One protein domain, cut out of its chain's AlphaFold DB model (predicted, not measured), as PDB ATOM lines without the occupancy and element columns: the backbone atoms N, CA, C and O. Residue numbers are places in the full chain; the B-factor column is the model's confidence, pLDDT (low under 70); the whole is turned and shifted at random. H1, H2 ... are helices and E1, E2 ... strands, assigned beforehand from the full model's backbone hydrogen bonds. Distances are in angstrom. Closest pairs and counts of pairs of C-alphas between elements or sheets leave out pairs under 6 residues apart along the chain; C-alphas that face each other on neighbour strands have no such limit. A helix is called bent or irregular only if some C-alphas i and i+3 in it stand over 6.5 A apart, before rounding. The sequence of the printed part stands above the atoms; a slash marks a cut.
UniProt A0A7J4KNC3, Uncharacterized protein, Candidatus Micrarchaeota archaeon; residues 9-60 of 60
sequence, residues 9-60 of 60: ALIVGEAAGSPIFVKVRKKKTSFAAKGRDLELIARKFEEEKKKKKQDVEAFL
ATOM      1  N   ALA A   9     -44.452   0.184 -30.787       87.38
ATOM      2  CA  ALA A   9     -45.535  -0.781 -30.934       87.38
ATOM      3  C   ALA A   9     -46.698  -0.156 -31.708       87.38
ATOM      4  O   ALA A   9     -46.844   1.067 -31.744       87.38
ATOM      5  N   LEU A  10     -47.517  -1.013 -32.314       89.69
ATOM      6  CA  LEU A  10     -48.762  -0.636 -32.969       89.69
ATOM      7  C   LEU A  10     -49.921  -1.059 -32.067       89.69
ATOM      8  O   LEU A  10     -50.073  -2.249 -31.792       89.69
ATOM      9  N   ILE A  11     -50.718  -0.103 -31.601       87.19
ATOM     10  CA  ILE A  11     -51.961  -0.399 -30.886       87.19
ATOM     11  C   ILE A  11     -53.078  -0.486 -31.923       87.19
ATOM     12  O   ILE A  11     -53.264   0.437 -32.719       87.19
ATOM     13  N   VAL A  12     -53.810  -1.598 -31.898       88.50
ATOM     14  CA  VAL A  12     -54.996  -1.858 -32.721       88.50
ATOM     15  C   VAL A  12     -56.150  -2.297 -31.825       88.50
ATOM     16  O   VAL A  12     -55.924  -2.908 -30.782       88.50
ATOM     17  N   GLY A  13     -57.382  -1.993 -32.228       84.06
ATOM     18  CA  GLY A  13     -58.593  -2.394 -31.513       84.06
ATOM     19  C   GLY A  13     -59.709  -1.363 -31.639       84.06
ATOM     20  O   GLY A  13     -59.468  -0.216 -32.010       84.06
ATOM     21  N   GLU A  14     -60.929  -1.778 -31.304       74.12
ATOM     22  CA  GLU A  14     -62.143  -0.955 -31.396       74.12
ATOM     23  C   GLU A  14     -62.022   0.350 -30.591       74.12
ATOM     24  O   GLU A  14     -62.324   1.426 -31.099       74.12
ATOM     25  N   ALA A  15     -61.442   0.279 -29.388       73.38
ATOM     26  CA  ALA A  15     -61.210   1.439 -28.526       73.38
ATOM     27  C   ALA A  15     -60.210   2.465 -29.098       73.38
ATOM     28  O   ALA A  15     -60.221   3.622 -28.683       73.38
ATOM     29  N   ALA A  16     -59.334   2.067 -30.028       70.69
ATOM     30  CA  ALA A  16     -58.357   2.969 -30.635       70.69
ATOM     31  C   ALA A  16     -58.926   3.731 -31.847       70.69
ATOM     32  O   ALA A  16     -58.347   4.740 -32.249       70.69
ATOM     33  N   GLY A  17     -60.021   3.253 -32.460       80.31
ATOM     34  CA  GLY A  17     -60.656   3.830 -33.659       80.31
ATOM     35  C   GLY A  17     -59.805   3.792 -34.944       80.31
ATOM     36  O   GLY A  17     -60.344   3.821 -36.047       80.31
ATOM     37  N   SER A  18     -58.478   3.702 -34.819       86.69
ATOM     38  CA  SER A  18     -57.494   3.546 -35.892       86.69
ATOM     39  C   SER A  18     -56.161   3.014 -35.332       86.69
ATOM     40  O   SER A  18     -55.909   3.144 -34.131       86.69
ATOM     41  N   PRO A  19     -55.284   2.412 -36.159       86.25
ATOM     42  CA  PRO A  19     -53.967   1.970 -35.708       86.25
ATOM     43  C   PRO A  19     -53.073   3.150 -35.306       86.25
ATOM     44  O   PRO A  19     -52.804   4.033 -36.122       86.25
ATOM     45  N   ILE A  20     -52.553   3.139 -34.075       89.06
ATOM     46  CA  ILE A  20     -51.646   4.183 -33.570       89.06
ATOM     47  C   ILE A  20     -50.278   3.613 -33.194       89.06
ATOM     48  O   ILE A  20     -50.163   2.549 -32.583       89.06
ATOM     49  N   PHE A  21     -49.221   4.346 -33.542       88.56
ATOM     50  CA  PHE A  21     -47.846   4.003 -33.186       88.56
ATOM     51  C   PHE A  21     -47.471   4.620 -31.839       88.56
ATOM     52  O   PHE A  21     -47.596   5.830 -31.646       88.56
ATOM     53  N   VAL A  22     -46.948   3.808 -30.924       88.38
ATOM     54  CA  VAL A  22     -46.538   4.252 -29.585       88.38
ATOM     55  C   VAL A  22     -45.109   3.835 -29.265       88.38
ATOM     56  O   VAL A  22     -44.639   2.779 -29.683       88.38
ATOM     57  N   LYS A  23     -44.397   4.651 -28.481       87.31
ATOM     58  CA  LYS A  23     -43.083   4.281 -27.935       87.31
ATOM     59  C   LYS A  23     -43.278   3.462 -26.663       87.31
ATOM     60  O   LYS A  23     -43.669   4.013 -25.640       87.31
ATOM     61  N   VAL A  24     -42.947   2.175 -26.712       87.62
ATOM     62  CA  VAL A  24     -43.077   1.261 -25.559       87.62
ATOM     63  C   VAL A  24     -41.838   1.225 -24.674       87.62
ATOM     64  O   VAL A  24     -41.882   0.743 -23.547       87.62
ATOM     65  N   ARG A  25     -40.711   1.747 -25.161       82.06
ATOM     66  CA  ARG A  25     -39.487   1.865 -24.364       82.06
ATOM     67  C   ARG A  25     -38.753   3.164 -24.654       82.06
ATOM     68  O   ARG A  25     -38.748   3.664 -25.781       82.06
ATOM     69  N   LYS A  26     -38.038   3.667 -23.648       76.06
ATOM     70  CA  LYS A  26     -37.058   4.739 -23.846       76.06
ATOM     71  C   LYS A  26     -35.835   4.171 -24.573       76.06
ATOM     72  O   LYS A  26     -35.326   3.103 -24.227       76.06
ATOM     73  N   LYS A  27     -35.361   4.878 -25.601       69.88
ATOM     74  CA  LYS A  27     -34.130   4.527 -26.320       69.88
ATOM     75  C   LYS A  27     -32.952   4.640 -25.343       69.88
ATOM     76  O   LYS A  27     -32.755   5.695 -24.755       69.88
ATOM     77  N   LYS A  28     -32.176   3.561 -25.177       70.75
ATOM     78  CA  LYS A  28     -30.961   3.566 -24.334       70.75
ATOM     79  C   LYS A  28     -29.802   4.342 -24.967       70.75
ATOM     80  O   LYS A  28     -28.881   4.734 -24.269       70.75
ATOM     81  N   THR A  29     -29.837   4.539 -26.283       67.56
ATOM     82  CA  THR A  29     -28.794   5.242 -27.031       67.56
ATOM     83  C   THR A  29     -29.213   6.682 -27.312       67.56
ATOM     84  O   THR A  29     -30.298   6.946 -27.836       67.56
ATOM     85  N   SER A  30     -28.349   7.634 -26.976       65.75
ATOM     86  CA  SER A  30     -28.518   9.027 -27.373       65.75
ATOM     87  C   SER A  30     -28.092   9.194 -28.835       65.75
ATOM     88  O   SER A  30     -27.192   8.518 -29.328       65.75
ATOM     89  N   PHE A  31     -28.788  10.056 -29.576       67.12
ATOM     90  CA  PHE A  31     -28.309  10.466 -30.892       67.12
ATOM     91  C   PHE A  31     -27.165  11.463 -30.683       67.12
ATOM     92  O   PHE A  31     -27.376  12.534 -30.112       67.12
ATOM     93  N   ALA A  32     -25.958  11.105 -31.113       64.12
ATOM     94  CA  ALA A  32     -24.844  12.037 -31.184       64.12
ATOM     95  C   ALA A  32     -24.881  12.712 -32.560       64.12
ATOM     96  O   ALA A  32     -24.622  12.075 -33.580       64.12
ATOM     97  N   ALA A  33     -25.244  13.997 -32.596       67.75
ATOM     98  CA  ALA A  33     -25.009  14.809 -33.784       67.75
ATOM     99  C   ALA A  33     -23.495  14.852 -34.055       67.75
ATOM    100  O   ALA A  33     -22.705  14.900 -33.106       67.75
ATOM    101  N   LYS A  34     -23.091  14.816 -35.332       70.25
ATOM    102  CA  LYS A  34     -21.678  14.965 -35.715       70.25
ATOM    103  C   LYS A  34     -21.137  16.264 -35.095       70.25
ATOM    104  O   LYS A  34     -21.780  17.300 -35.232       70.25
ATOM    105  N   GLY A  35     -20.000  16.192 -34.397       68.81
ATOM    106  CA  GLY A  35     -19.336  17.362 -33.798       68.81
ATOM    107  C   GLY A  35     -19.446  17.515 -32.275       68.81
ATOM    108  O   GLY A  35     -19.039  18.545 -31.752       68.81
ATOM    109  N   ARG A  36     -19.974  16.529 -31.539       71.94
ATOM    110  CA  ARG A  36     -19.829  16.508 -30.072       71.94
ATOM    111  C   ARG A  36     -18.511  15.852 -29.673       71.94
ATOM    112  O   ARG A  36     -18.195  14.778 -30.178       71.94
ATOM    113  N   ASP A  37     -17.806  16.478 -28.739       85.25
ATOM    114  CA  ASP A  37     -16.592  15.932 -28.136       85.25
ATOM    115  C   ASP A  37     -16.904  14.640 -27.360       85.25
ATOM    116  O   ASP A  37     -17.847  14.586 -26.558       85.25
ATOM    117  N   LEU A  38     -16.120  13.595 -27.623       83.88
ATOM    118  CA  LEU A  38     -16.250  12.291 -26.988       83.88
ATOM    119  C   LEU A  38     -16.029  12.384 -25.476       83.88
ATOM    120  O   LEU A  38     -16.752  11.729 -24.722       83.88
ATOM    121  N   GLU A  39     -15.092  13.225 -25.034       87.31
ATOM    122  CA  GLU A  39     -14.774  13.396 -23.614       87.31
ATOM    123  C   GLU A  39     -15.989  13.929 -22.844       87.31
ATOM    124  O   GLU A  39     -16.385  13.388 -21.808       87.31
ATOM    125  N   LEU A  40     -16.662  14.935 -23.408       86.31
ATOM    126  CA  LEU A  40     -17.870  15.514 -22.820       86.31
ATOM    127  C   LEU A  40     -19.022  14.503 -22.750       86.31
ATOM    128  O   LEU A  40     -19.807  14.527 -21.798       86.31
ATOM    129  N   ILE A  41     -19.146  13.624 -23.748       85.50
ATOM    130  CA  ILE A  41     -20.167  12.567 -23.753       85.50
ATOM    131  C   ILE A  41     -19.860  11.526 -22.671       85.50
ATOM    132  O   ILE A  41     -20.765  11.149 -21.922       85.50
ATOM    133  N   ALA A  42     -18.603  11.089 -22.565       88.44
ATOM    134  CA  ALA A  42     -18.174  10.108 -21.572       88.44
ATOM    135  C   ALA A  42     -18.367  10.630 -20.141       88.44
ATOM    136  O   ALA A  42     -18.936   9.930 -19.300       88.44
ATOM    137  N   ARG A  43     -17.990  11.889 -19.879       91.50
ATOM    138  CA  ARG A  43     -18.160  12.512 -18.558       91.50
ATOM    139  C   ARG A  43     -19.625  12.553 -18.124       91.50
ATOM    140  O   ARG A  43     -19.946  12.123 -17.019       91.50
ATOM    141  N   LYS A  44     -20.525  12.993 -19.013       89.19
ATOM    142  CA  LYS A  44     -21.972  13.032 -18.734       89.19
ATOM    143  C   LYS A  44     -22.544  11.649 -18.433       89.19
ATOM    144  O   LYS A  44     -23.381  11.514 -17.548       89.19
ATOM    145  N   PHE A  45     -22.097  10.626 -19.158       88.94
ATOM    146  CA  PHE A  45     -22.546   9.257 -18.925       88.94
ATOM    147  C   PHE A  45     -22.182   8.765 -17.513       88.94
ATOM    148  O   PHE A  45     -23.032   8.195 -16.825       88.94
ATOM    149  N   GLU A  46     -20.953   9.022 -17.057       92.38
ATOM    150  CA  GLU A  46     -20.515   8.649 -15.705       92.38
ATOM    151  C   GLU A  46     -21.243   9.441 -14.607       92.38
ATOM    152  O   GLU A  46     -21.641   8.867 -13.590       92.38
ATOM    153  N   GLU A  47     -21.484  10.738 -14.816       93.44
ATOM    154  CA  GLU A  47     -22.275  11.572 -13.898       93.44
ATOM    155  C   GLU A  47     -23.715  11.050 -13.753       93.44
ATOM    156  O   GLU A  47     -24.199  10.851 -12.635       93.44
ATOM    157  N   GLU A  48     -24.391  10.749 -14.867       89.62
ATOM    158  CA  GLU A  48     -25.745  10.181 -14.851       89.62
ATOM    159  C   GLU A  48     -25.794   8.803 -14.176       89.62
ATOM    160  O   GLU A  48     -26.761   8.476 -13.480       89.62
ATOM    161  N   LYS A  49     -24.757   7.981 -14.369       90.00
ATOM    162  CA  LYS A  49     -24.643   6.661 -13.739       90.00
ATOM    163  C   LYS A  49     -24.465   6.773 -12.225       90.00
ATOM    164  O   LYS A  49     -25.131   6.039 -11.491       90.00
ATOM    165  N   LYS A  50     -23.621   7.697 -11.753       91.50
ATOM    166  CA  LYS A  50     -23.448   7.979 -10.318       91.50
ATOM    167  C   LYS A  50     -24.748   8.466  -9.685       91.50
ATOM    168  O   LYS A  50     -25.137   7.930  -8.652       91.50
ATOM    169  N   LYS A  51     -25.452   9.393 -10.344       90.19
ATOM    170  CA  LYS A  51     -26.740   9.906  -9.861       90.19
ATOM    171  C   LYS A  51     -27.776   8.793  -9.699       90.19
ATOM    172  O   LYS A  51     -28.386   8.677  -8.649       90.19
ATOM    173  N   LYS A  52     -27.904   7.902 -10.690       86.31
ATOM    174  CA  LYS A  52     -28.801   6.736 -10.586       86.31
ATOM    175  C   LYS A  52     -28.454   5.809  -9.423       86.31
ATOM    176  O   LYS A  52     -29.361   5.259  -8.813       86.31
ATOM    177  N   LYS A  53     -27.163   5.601  -9.137       87.88
ATOM    178  CA  LYS A  53     -26.726   4.765  -8.009       87.88
ATOM    179  C   LYS A  53     -27.104   5.403  -6.672       87.88
ATOM    180  O   LYS A  53     -27.636   4.708  -5.820       87.88
ATOM    181  N   GLN A  54     -26.881   6.710  -6.535       88.69
ATOM    182  CA  GLN A  54     -27.265   7.476  -5.346       88.69
ATOM    183  C   GLN A  54     -28.778   7.499  -5.139       88.69
ATOM    184  O   GLN A  54     -29.226   7.292  -4.021       88.69
ATOM    185  N   ASP A  55     -29.558   7.694  -6.206       84.50
ATOM    186  CA  ASP A  55     -31.019   7.644  -6.119       84.50
ATOM    187  C   ASP A  55     -31.467   6.272  -5.593       84.50
ATOM    188  O   ASP A  55     -32.256   6.211  -4.664       84.50
ATOM    189  N   VAL A  56     -30.924   5.165  -6.121       87.00
ATOM    190  CA  VAL A  56     -31.250   3.806  -5.640       87.00
ATOM    191  C   VAL A  56     -30.844   3.597  -4.179       87.00
ATOM    192  O   VAL A  56     -31.621   3.024  -3.424       87.00
ATOM    193  N   GLU A  57     -29.658   4.061  -3.777       84.81
ATOM    194  CA  GLU A  57     -29.200   3.998  -2.381       84.81
ATOM    195  C   GLU A  57     -30.070   4.848  -1.444       84.81
ATOM    196  O   GLU A  57     -30.253   4.465  -0.301       84.81
ATOM    197  N   ALA A  58     -30.645   5.959  -1.912       82.75
ATOM    198  CA  ALA A  58     -31.539   6.801  -1.114       82.75
ATOM    199  C   ALA A  58     -32.939   6.193  -0.892       82.75
ATOM    200  O   ALA A  58     -33.692   6.694  -0.057       82.75
ATOM    201  N   PHE A  59     -33.303   5.147  -1.642       75.38
ATOM    202  CA  PHE A  59     -34.561   4.406  -1.483       75.38
ATOM    203  C   PHE A  59     -34.385   3.046  -0.778       75.38
ATOM    204  O   PHE A  59     -35.381   2.339  -0.604       75.38
ATOM    205  N   LEU A  60     -33.153   2.676  -0.402       63.81
ATOM    206  CA  LEU A  60     -32.812   1.507   0.422       63.81
ATOM    207  C   LEU A  60     -32.577   1.932   1.874       63.81
ATOM    208  O   LEU A  60     -32.976   1.149   2.762       63.81
TER     209      LEU A  60
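AT A GLANCE: This is residues 9 to 60 of the 60 residues of an uncharacterized protein of Candidatus Micrarchaeota archaeon (UniProt A0A7J4KNC3). A small two-stranded hairpin, E1 and E2, sits at one end of a flat, open shape and a long lone helix, H1, at the other, with a long link of residues 24 to 37 running between them. The hairpin and the helix share no core, and most of H1 stands free. The printed part has 52 residues with two named strands and one named helix, in the order E1, E2, H1; the sheet, E1 - E2, is antiparallel and the class is mixed, helices and strands. The whole is extended, with a radius of gyration of the C-alphas of 18.3 A and spans of 48 by 40 by 9 A.

HOW THE PARTS SIT: E1, residues 9 to 11, and E2, residues 20 to 23, are antiparallel neighbours and form a hairpin, with 142 degrees between their directions. The C-alphas of Leu 10 and Phe 21, which face each other, are 4.7 A apart. N 9 and O 22, at 2.8 A, and N 11 and O 20, at 2.9 A, are within hydrogen-bond range. Residues 13 to 18, in the short link between the strands, stand free. H1, residues 38 to 58, is apart from E1. In H1, every O i to N i+4 pair is within hydrogen-bond range. Residues 33 to 40, of which 38 to 40 belong to H1, stand free, and so do residues 42 to 60, of which 42 to 58 belong to H1.

IN THESE COORDINATES: E1 begins at C-alpha 9, (-45.535, -0.781, -30.934), and is 6.4 A from first to last C-alpha. E2 is 10.3 A long in the same measure and ends at C-alpha 23, (-43.083, 4.281, -27.935). H1 is 30.6 A long and ends at C-alpha 58, (-31.539, 6.801, -1.114); it is not bent.

THE WHOLE: The two C-alphas farthest apart, those of Glu 14 and Glu 39, are 50.1 A apart. The printed part has no cut and ends at Leu 60, the chain's last residue. The link from E2 to H1, 14 residues, is long. The mean pLDDT of the printed part is 82.0, and residue 27, residues 29 to 33, residue 35 and residue 60 are under 70.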